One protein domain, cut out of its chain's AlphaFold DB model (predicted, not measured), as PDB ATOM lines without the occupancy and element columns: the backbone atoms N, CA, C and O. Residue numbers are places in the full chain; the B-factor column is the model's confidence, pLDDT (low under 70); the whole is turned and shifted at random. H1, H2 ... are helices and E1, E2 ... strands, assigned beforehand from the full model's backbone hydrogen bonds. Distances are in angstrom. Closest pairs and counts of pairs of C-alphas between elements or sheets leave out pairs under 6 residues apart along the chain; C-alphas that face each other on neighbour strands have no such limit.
ATOM      1  N   LYS A  12      39.623 -18.642  41.517       86.00
ATOM      2  CA  LYS A  12      38.691 -18.557  42.646       86.00
ATOM      3  C   LYS A  12      39.126 -19.454  43.806       86.00
ATOM      4  O   LYS A  12      39.049 -19.035  44.957       86.00
ATOM      5  N   GLU A  13      39.570 -20.670  43.504       86.31
ATOM      6  CA  GLU A  13      40.067 -21.609  44.512       86.31
ATOM      7  C   GLU A  13      41.357 -21.093  45.159       86.31
ATOM      8  O   GLU A  13      41.456 -21.071  46.386       86.31
ATOM      9  N   ALA A  14      42.302 -20.600  44.350       84.50
ATOM     10  CA  ALA A  14      43.522 -19.968  44.844       84.50
ATOM     11  C   ALA A  14      43.202 -18.773  45.758       84.50
ATOM     12  O   ALA A  14      43.717 -18.692  46.872       84.50
ATOM     13  N   GLY A  15      42.288 -17.892  45.342       87.69
ATOM     14  CA  GLY A  15      41.890 -16.724  46.126       87.69
ATOM     15  C   GLY A  15      41.224 -17.078  47.457       87.69
ATOM     16  O   GLY A  15      41.537 -16.479  48.485       87.69
ATOM     17  N   GLN A  16      40.359 -18.095  47.476       89.69
ATOM     18  CA  GLN A  16      39.756 -18.596  48.716       89.69
ATOM     19  C   GLN A  16      40.796 -19.225  49.652       89.69
ATOM     20  O   GLN A  16      40.708 -19.041  50.867       89.69
ATOM     21  N   ALA A  17      41.790 -19.931  49.107       87.69
ATOM     22  CA  ALA A  17      42.888 -20.484  49.891       87.69
ATOM     23  C   ALA A  17      43.759 -19.382  50.520       87.69
ATOM     24  O   ALA A  17      44.116 -19.501  51.694       87.69
ATOM     25  N   VAL A  18      44.050 -18.297  49.784       87.19
ATOM     26  CA  VAL A  18      44.752 -17.116  50.323       87.19
ATOM     27  C   VAL A  18      43.964 -16.498  51.470       87.19
ATOM     28  O   VAL A  18      44.520 -16.346  52.553       87.19
ATOM     29  N   ILE A  19      42.679 -16.178  51.259       89.81
ATOM     30  CA  ILE A  19      41.825 -15.580  52.299       89.81
ATOM     31  C   ILE A  19      41.839 -16.452  53.543       89.81
ATOM     32  O   ILE A  19      42.235 -15.985  54.603       89.81
ATOM     33  N   LYS A  20      41.515 -17.741  53.405       89.56
ATOM     34  CA  LYS A  20      41.466 -18.658  54.543       89.56
ATOM     35  C   LYS A  20      42.795 -18.701  55.303       89.56
ATOM     36  O   LYS A  20      42.793 -18.653  56.528       89.56
ATOM     37  N   ALA A  21      43.927 -18.772  54.601       86.06
ATOM     38  CA  ALA A  21      45.237 -18.789  55.244       86.06
ATOM     39  C   ALA A  21      45.571 -17.466  55.958       86.06
ATOM     40  O   ALA A  21      46.161 -17.500  57.037       86.06
ATOM     41  N   LEU A  22      45.186 -16.316  55.397       85.50
ATOM     42  CA  LEU A  22      45.373 -15.007  56.029       85.50
ATOM     43  C   LEU A  22      44.454 -14.819  57.242       85.50
ATOM     44  O   LEU A  22      44.919 -14.357  58.281       85.50
ATOM     45  N   GLU A  23      43.187 -15.222  57.150       89.31
ATOM     46  CA  GLU A  23      42.224 -15.187  58.259       89.31
ATOM     47  C   GLU A  23      42.668 -16.106  59.409       89.31
ATOM     48  O   GLU A  23      42.642 -15.703  60.573       89.31
ATOM     49  N   GLU A  24      43.152 -17.317  59.096       87.19
ATOM     50  CA  GLU A  24      43.736 -18.239  60.078       87.19
ATOM     51  C   GLU A  24      44.990 -17.657  60.747       87.19
ATOM     52  O   GLU A  24      45.173 -17.841  61.950       87.19
ATOM     53  N   LYS A  25      45.860 -16.980  59.982       83.12
ATOM     54  CA  LYS A  25      47.141 -16.441  60.471       83.12
ATOM     55  C   LYS A  25      46.962 -15.172  61.303       83.12
ATOM     56  O   LYS A  25      47.632 -15.021  62.319       83.12
ATOM     57  N   TYR A  26      46.095 -14.264  60.863       83.06
ATOM     58  CA  TYR A  26      45.980 -12.916  61.423       83.06
ATOM     59  C   TYR A  26      44.729 -12.692  62.267       83.06
ATOM     60  O   TYR A  26      44.629 -11.645  62.904       83.06
ATOM     61  N   HIS A  27      43.793 -13.646  62.293       86.88
ATOM     62  CA  HIS A  27      42.522 -13.532  63.018       86.88
ATOM     63  C   HIS A  27      41.719 -12.275  62.631       86.88
ATOM     64  O   HIS A  27      41.070 -11.649  63.469       86.88
ATOM     65  N   LYS A  28      41.780 -11.915  61.346       87.06
ATOM     66  CA  LYS A  28      41.090 -10.780  60.711       87.06
ATOM     67  C   LYS A  28      40.220 -11.266  59.565       87.06
ATOM     68  O   LYS A  28      40.376 -12.414  59.165       87.06
ATOM     69  N   GLN A  29      39.327 -10.421  59.053       91.31
ATOM     70  CA  GLN A  29      38.524 -10.756  57.876       91.31
ATOM     71  C   GLN A  29      39.201 -10.230  56.619       91.31
ATOM     72  O   GLN A  29      39.696  -9.106  56.596       91.31
ATOM     73  N   PHE A  30      39.185 -11.029  55.557       91.69
ATOM     74  CA  PHE A  30      39.736 -10.616  54.272       91.69
ATOM     75  C   PHE A  30      38.697 -10.740  53.169       91.69
ATOM     76  O   PHE A  30      37.936 -11.702  53.085       91.69
ATOM     77  N   THR A  31      38.696  -9.763  52.272       92.44
ATOM     78  CA  THR A  31      37.858  -9.758  51.076       92.44
ATOM     79  C   THR A  31      38.722  -9.864  49.830       92.44
ATOM     80  O   THR A  31      39.797  -9.274  49.747       92.44
ATOM     81  N   LEU A  32      38.262 -10.643  48.849       90.75
ATOM     82  CA  LEU A  32      38.890 -10.691  47.534       90.75
ATOM     83  C   LEU A  32      38.465  -9.433  46.774       90.75
ATOM     84  O   LEU A  32      37.298  -9.308  46.403       90.75
ATOM     85  N   VAL A  33      39.398  -8.511  46.551       89.56
ATOM     86  CA  VAL A  33      39.135  -7.241  45.842       89.56
ATOM     87  C   VAL A  33      39.621  -7.260  44.401       89.56
ATOM     88  O   VAL A  33      39.313  -6.375  43.608       89.56
ATOM     89  N   GLY A  34      40.356  -8.301  44.033       83.06
ATOM     90  CA  GLY A  34      40.762  -8.528  42.669       83.06
ATOM     91  C   GLY A  34      41.603  -9.780  42.540       83.06
ATOM     92  O   GLY A  34      41.930 -10.476  43.499       83.06
ATOM     93  N   GLY A  35      41.968 -10.041  41.307       68.62
ATOM     94  CA  GLY A  35      42.758 -11.178  40.904       68.62
ATOM     95  C   GLY A  35      42.860 -11.129  39.394       68.62
ATOM     96  O   GLY A  35      42.078 -10.439  38.728       68.62
ATOM     97  N   GLY A  36      43.895 -11.760  38.868       69.31
ATOM     98  CA  GLY A  36      44.056 -11.858  37.430       69.31
ATOM     99  C   GLY A  36      45.496 -11.699  36.993       69.31
ATOM    100  O   GLY A  36      46.111 -10.652  37.179       69.31
ATOM    101  N   VAL A  37      45.969 -12.791  36.396       59.31
ATOM    102  CA  VAL A  37      47.050 -12.998  35.423       59.31
ATOM    103  C   VAL A  37      47.654 -14.365  35.749       59.31
ATOM    104  O   VAL A  37      48.284 -14.557  36.788       59.31
ATOM    105  N   ARG A  38      47.442 -15.315  34.831       63.38
ATOM    106  CA  ARG A  38      48.213 -16.556  34.718       63.38
ATOM    107  C   ARG A  38      49.531 -16.188  34.054       63.38
ATOM    108  O   ARG A  38      49.622 -16.184  32.830       63.38
ATOM    109  N   GLU A  39      50.515 -15.781  34.842       57.44
ATOM    110  CA  GLU A  39      51.855 -15.518  34.319       57.44
ATOM    111  C   GLU A  39      52.617 -16.842  34.259       57.44
ATOM    112  O   GLU A  39      52.718 -17.562  35.251       57.44
ATOM    113  N   THR A  40      53.127 -17.188  33.081       57.94
ATOM    114  CA  THR A  40      54.090 -18.274  32.907       57.94
ATOM    115  C   THR A  40      55.488 -17.706  33.109       57.94
ATOM    116  O   THR A  40      56.124 -17.213  32.178       57.94
ATOM    117  N   SER A  41      55.985 -17.751  34.342       51.88
ATOM    118  CA  SER A  41      57.400 -17.496  34.612       51.88
ATOM    119  C   SER A  41      58.153 -18.802  34.412       51.88
ATOM    120  O   SER A  41      57.975 -19.713  35.213       51.88
ATOM    121  N   LYS A  42      58.964 -18.912  33.348       59.44
ATOM    122  CA  LYS A  42      59.933 -20.014  33.145       59.44
ATOM    123  C   LYS A  42      59.366 -21.391  33.553       59.44
ATOM    124  O   LYS A  42      59.858 -22.012  34.492       59.44
ATOM    125  N   ASP A  43      58.290 -21.809  32.885       64.00
ATOM    126  CA  ASP A  43      57.590 -23.095  33.081       64.00
ATOM    127  C   ASP A  43      56.734 -23.242  34.357       64.00
ATOM    128  O   ASP A  43      56.219 -24.326  34.629       64.00
ATOM    129  N   VAL A  44      56.522 -22.166  35.124       69.75
ATOM    130  CA  VAL A  44      55.638 -22.148  36.301       69.75
ATOM    131  C   VAL A  44      54.440 -21.245  36.046       69.75
ATOM    132  O   VAL A  44      54.586 -20.044  35.822       69.75
ATOM    133  N   GLU A  45      53.244 -21.825  36.105       77.25
ATOM    134  CA  GLU A  45      51.990 -21.077  36.095       77.25
ATOM    135  C   GLU A  45      51.677 -20.569  37.503       77.25
ATOM    136  O   GLU A  45      51.742 -21.337  38.464       77.25
ATOM    137  N   VAL A  46      51.318 -19.292  37.632       79.81
ATOM    138  CA  VAL A  46      50.939 -18.680  38.916       79.81
ATOM    139  C   VAL A  46      49.562 -18.016  38.852       79.81
ATOM    140  O   VAL A  46      49.128 -17.590  37.787       79.81
ATOM    141  N   TYR A  47      48.893 -17.894  39.995       83.19
ATOM    142  CA  TYR A  47      47.693 -17.089  40.207       83.19
ATOM    143  C   TYR A  47      48.027 -15.887  41.088       83.19
ATOM    144  O   TYR A  47      48.505 -16.052  42.211       83.19
ATOM    145  N   LYS A  48      47.736 -14.680  40.600       84.12
ATOM    146  CA  LYS A  48      47.807 -13.441  41.385       84.12
ATOM    147  C   LYS A  48      46.458 -13.164  42.041       84.12
ATOM    148  O   LYS A  48      45.442 -13.087  41.352       84.12
ATOM    149  N   THR A  49      46.464 -13.001  43.358       85.75
ATOM    150  CA  THR A  49      45.286 -12.752  44.197       85.75
ATOM    151  C   THR A  49      45.448 -11.415  44.905       85.75
ATOM    152  O   THR A  49      46.462 -11.215  45.569       85.75
ATOM    153  N   LYS A  50      44.459 -10.520  44.825       87.88
ATOM    154  CA  LYS A  50      44.433  -9.270  45.598       87.88
ATOM    155  C   LYS A  50      43.400  -9.344  46.711       87.88
ATOM    156  O   LYS A  50      42.222  -9.607  46.461       87.88
ATOM    157  N   VAL A  51      43.841  -9.083  47.931       89.06
ATOM    158  CA  VAL A  51      43.010  -9.136  49.137       89.06
ATOM    159  C   VAL A  51      42.998  -7.794  49.847       89.06
ATOM    160  O   VAL A  51      43.972  -7.050  49.752       89.06
ATOM    161  N   GLN A  52      41.917  -7.520  50.569       91.19
ATOM    162  CA  GLN A  52      41.759  -6.337  51.407       91.19
ATOM    163  C   GLN A  52      41.231  -6.715  52.793       91.19
ATOM    164  O   GLN A  52      40.304  -7.523  52.884       91.19
ATOM    165  N   ASP A  53      41.805  -6.140  53.853       90.75
ATOM    166  CA  ASP A  53      41.304  -6.298  55.228       90.75
ATOM    167  C   ASP A  53      40.213  -5.276  55.593       90.75
ATOM    168  O   ASP A  53      39.891  -4.363  54.827       90.75
ATOM    169  N   GLU A  54      39.654  -5.390  56.797       89.00
ATOM    170  CA  GLU A  54      38.633  -4.465  57.307       89.00
ATOM    171  C   GLU A  54      39.086  -2.995  57.436       89.00
ATOM    172  O   GLU A  54      38.252  -2.104  57.602       89.00
ATOM    173  N   GLN A  55      40.392  -2.724  57.360       85.75
ATOM    174  CA  GLN A  55      40.988  -1.387  57.424       85.75
ATOM    175  C   GLN A  55      41.312  -0.821  56.033       85.75
ATOM    176  O   GLN A  55      41.901   0.263  55.927       85.75
ATOM    177  N   GLY A  56      40.943  -1.542  54.972       86.44
ATOM    178  CA  GLY A  56      41.196  -1.156  53.591       86.44
ATOM    179  C   GLY A  56      42.625  -1.435  53.118       86.44
ATOM    180  O   GLY A  56      43.017  -0.912  52.076       86.44
ATOM    181  N   LEU A  57      43.421  -2.216  53.856       87.44
ATOM    182  CA  LEU A  57      44.785  -2.562  53.455       87.44
ATOM    183  C   LEU A  57      44.785  -3.605  52.350       87.44
ATOM    184  O   LEU A  57      44.345  -4.729  52.565       87.44
ATOM    185  N   GLU A  58      45.331  -3.240  51.192       88.19
ATOM    186  CA  GLU A  58      45.398  -4.113  50.023       88.19
ATOM    187  C   GLU A  58      46.768  -4.784  49.886       88.19
ATOM    188  O   GLU A  58      47.801  -4.119  49.939       88.19
ATOM    189  N   ALA A  59      46.785  -6.094  49.633       84.44
ATOM    190  CA  ALA A  59      48.001  -6.814  49.262       84.44
ATOM    191  C   ALA A  59      47.773  -7.764  48.089       84.44
ATOM    192  O   ALA A  59      46.677  -8.290  47.891       84.44
ATOM    193  N   GLU A  60      48.847  -8.011  47.340       85.06
ATOM    194  CA  GLU A  60      48.876  -8.966  46.236       85.06
ATOM    195  C   GLU A  60      49.694 -10.206  46.620       85.06
ATOM    196  O   GLU A  60      50.854 -10.121  47.025       85.06
ATOM    197  N   VAL A  61      49.087 -11.380  46.485       81.44
ATOM    198  CA  VAL A  61      49.692 -12.678  46.788       81.44
ATOM    199  C   VAL A  61      49.772 -13.487  45.501       81.44
ATOM    200  O   VAL A  61      48.769 -13.683  44.817       81.44
ATOM    201  N   THR A  62      50.967 -13.978  45.177       80.75
ATOM    202  CA  THR A  62      51.197 -14.831  44.005       80.75
ATOM    203  C   THR A  62      51.335 -16.284  44.444       80.75
ATOM    204  O   THR A  62      52.250 -16.623  45.191       80.75
ATOM    205  N   LEU A  63      50.440 -17.152  43.971       78.62
ATOM    206  CA  LEU A  63      50.446 -18.585  44.265       78.62
ATOM    207  C   LEU A  63      50.814 -19.405  43.025       78.62
ATOM    208  O   LEU A  63      50.158 -19.249  42.001       78.62
ATOM    209  N   PRO A  64      51.792 -20.324  43.083       76.75
ATOM    210  CA  PRO A  64      52.009 -21.271  41.997       76.75
ATOM    211  C   PRO A  64      50.801 -22.207  41.850       76.75
ATOM    212  O   PRO A  64      50.276 -22.717  42.839       76.75
ATOM    213  N   LYS A  65      50.364 -22.437  40.609       75.81
ATOM    214  CA  LYS A  65      49.276 -23.360  40.262       75.81
ATOM    215  C   LYS A  65      49.668 -24.814  40.510       75.81
ATOM    216  O   LYS A  65      48.877 -25.559  41.086       75.81
ATOM    217  N   ASP A  66      50.869 -25.198  40.073       68.69
ATOM    218  CA  ASP A  66      51.384 -26.565  40.162       68.69
ATOM    219  C   ASP A  66      52.386 -26.696  41.325       68.69
ATOM    220  O   ASP A  66      53.353 -25.937  41.450       68.69
ATOM    221  N   LYS A  67      52.138 -27.659  42.221       62.16
ATOM    222  CA  LYS A  67      52.811 -27.796  43.526       62.16
ATOM    223  C   LYS A  67      54.305 -28.111  43.471       62.16
ATOM    224  O   LYS A  67      54.713 -29.225  43.134       62.16
ATOM    225  N   LYS A  68      55.080 -27.243  44.120       58.66
ATOM    226  CA  LYS A  68      56.157 -27.664  45.042       58.66
ATOM    227  C   LYS A  68      55.993 -27.104  46.467       58.66
ATOM    228  O   LYS A  68      56.703 -27.550  47.359       58.66
ATOM    229  N   ILE A  69      55.084 -26.144  46.676       66.19
ATOM    230  CA  ILE A  69      55.040 -25.245  47.845       66.19
ATOM    231  C   ILE A  69      53.564 -25.010  48.242       66.19
ATOM    232  O   ILE A  69      52.735 -24.802  47.355       66.19
ATOM    233  N   GLY A  70      53.200 -25.100  49.529       71.06
ATOM    234  CA  GLY A  70      51.835 -24.822  50.017       71.06
ATOM    235  C   GLY A  70      51.534 -23.324  50.190       71.06
ATOM    236  O   GLY A  70      52.455 -22.516  50.243       71.06
ATOM    237  N   VAL A  71      50.257 -22.926  50.332       77.44
ATOM    238  CA  VAL A  71      49.874 -21.509  50.574       77.44
ATOM    239  C   VAL A  71      50.560 -20.935  51.814       77.44
ATOM    240  O   VAL A  71      51.074 -19.821  51.781       77.44
ATOM    241  N   LYS A  72      50.647 -21.728  52.890       75.12
ATOM    242  CA  LYS A  72      51.357 -21.344  54.115       75.12
ATOM    243  C   LYS A  72      52.850 -21.178  53.867       75.12
ATOM    244  O   LYS A  72      53.437 -20.262  54.419       75.12
ATOM    245  N   ASP A  73      53.448 -22.010  53.021       72.62
ATOM    246  CA  ASP A  73      54.862 -21.884  52.678       72.62
ATOM    247  C   ASP A  73      55.116 -20.628  51.834       72.62
ATOM    248  O   ASP A  73      56.091 -19.940  52.089       72.62
ATOM    249  N   VAL A  74      54.225 -20.271  50.894       73.50
ATOM    250  CA  VAL A  74      54.302 -18.999  50.143       73.50
ATOM    251  C   VAL A  74      54.228 -17.806  51.097       73.50
ATOM    252  O   VAL A  74      55.084 -16.928  51.057       73.50
ATOM    253  N   LEU A  75      53.244 -17.805  51.998       72.19
ATOM    254  CA  LEU A  75      53.028 -16.727  52.969       72.19
ATOM    255  C   LEU A  75      54.082 -16.676  54.088       72.19
ATOM    256  O   LEU A  75      54.131 -15.696  54.827       72.19
ATOM    257  N   ASN A  76      54.902 -17.717  54.244       66.25
ATOM    258  CA  ASN A  76      55.951 -17.802  55.263       66.25
ATOM    259  C   ASN A  76      57.356 -17.906  54.654       66.25
ATOM    260  O   ASN A  76      58.305 -18.153  55.397       66.25
ATOM    261  N   SER A  77      57.502 -17.782  53.328       60.53
ATOM    262  CA  SER A  77      58.713 -18.253  52.647       60.53
ATOM    263  C   SER A  77      59.967 -17.505  53.089       60.53
ATOM    264  O   SER A  77      61.035 -18.103  53.095       60.53
ATOM    265  N   GLY A  78      59.864 -16.233  53.493       49.41
ATOM    266  CA  GLY A  78      61.009 -15.437  53.954       49.41
ATOM    267  C   GLY A  78      62.159 -15.344  52.937       49.41
ATOM    268  O   GLY A  78      63.239 -14.876  53.281       49.41
ATOM    269  N   VAL A  79      61.949 -15.803  51.696       40.00
ATOM    270  CA  VAL A  79      62.925 -15.791  50.606       40.00
ATOM    271  C   VAL A  79      62.705 -14.525  49.780       40.00
ATOM    272  O   VAL A  79      61.571 -14.187  49.426       40.00
ATOM    273  N   ASN A  80      63.803 -13.845  49.438       37.75
ATOM    274  CA  ASN A  80      63.814 -12.693  48.534       37.75
ATOM    275  C   ASN A  80      63.000 -12.980  47.259       37.75
ATOM    276  O   ASN A  80      63.321 -13.895  46.499       37.75
ATOM    277  N   GLY A  81      61.948 -12.188  47.034       37.44
ATOM    278  CA  GLY A  81      61.072 -12.268  45.858       37.44
ATOM    279  C   GLY A  81      59.666 -12.824  46.114       37.44
ATOM    280  O   GLY A  81      58.814 -12.686  45.241       37.44
ATOM    281  N   ILE A  82      59.398 -13.406  47.291       45.59
ATOM    282  CA  ILE A  82      58.059 -13.840  47.741       45.59
ATOM    283  C   ILE A  82      57.926 -13.527  49.245       45.59
ATOM    284  O   ILE A  82      57.649 -14.390  50.078       45.59
ATOM    285  N   SER A  83      58.228 -12.284  49.626       53.12
ATOM    286  CA  SER A  83      57.989 -11.793  50.986       53.12
ATOM    287  C   SER A  83      56.499 -11.871  51.325       53.12
ATOM    288  O   SER A  83      55.673 -11.744  50.425       53.12
TER     289      SER A  83
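This is residues 12 to 83 of the 234 residues of an uncharacterized protein of Erwinia sp. CPCC 100877 (UniProt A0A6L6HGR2). A twisted sheet of three strands has the long helix H1 packed slantwise on one face, while the short helix H2 sits beside H1 and only grazes the sheet. The long strands E1 and E2 make much of the length, and residues 76 to 83 form a tail after H2. The 72 printed residues have two named helices and three named strands, in the order H1 E1 E2 E3 H2; the sheet order is E1 - E2 - E3, antiparallel, and the class is mixed. The whole is compact, with a radius of gyration of the C-alphas of 11.9 A, and elongated, spanning 36 by 23 by 21 A.

Find C-alpha 12 at (38.691, -18.557, 42.646); from there H1 runs through residue 26, 20.9 A. E1, residues 30 to 41, spans 27.3 A and bends by 71 degrees at residue 33. E2, residues 44 to 53, spans 28.5 A, and E3, residues 58 to 64, 20.1 A. H2, residues 71 to 75, ends at C-alpha 75, (53.028, -16.727, 52.969).

Look first at the meander E1 E2 E3, each strand the antiparallel neighbour of the one before. In the hairpin E1 and E2, N 31 and O 52 are 2.8 A apart; in the hairpin E2 and E3, N 47 and O 63 are 2.7 A apart, both within hydrogen-bond range. H1 is on the sheet at a height of 5.9 A, in two layers, helix on one face; its closest C-alphas to E2 are Gly 15 and Thr 49, 5.6 A. With residues 17 to 21 alone it touches H2, closest at the C-alphas of Ala 21 and Lys 72, 6.7 A. In H1 and H2 every O i to N i+4 pair is within hydrogen-bond range.

The C-alphas farthest apart, of Asp 43 and Gln 55, are 36.6 A apart. The printed part has no cut and no long link. Confidence is under 70 at residues 35 to 44, 66 to 69 and 76 to 83.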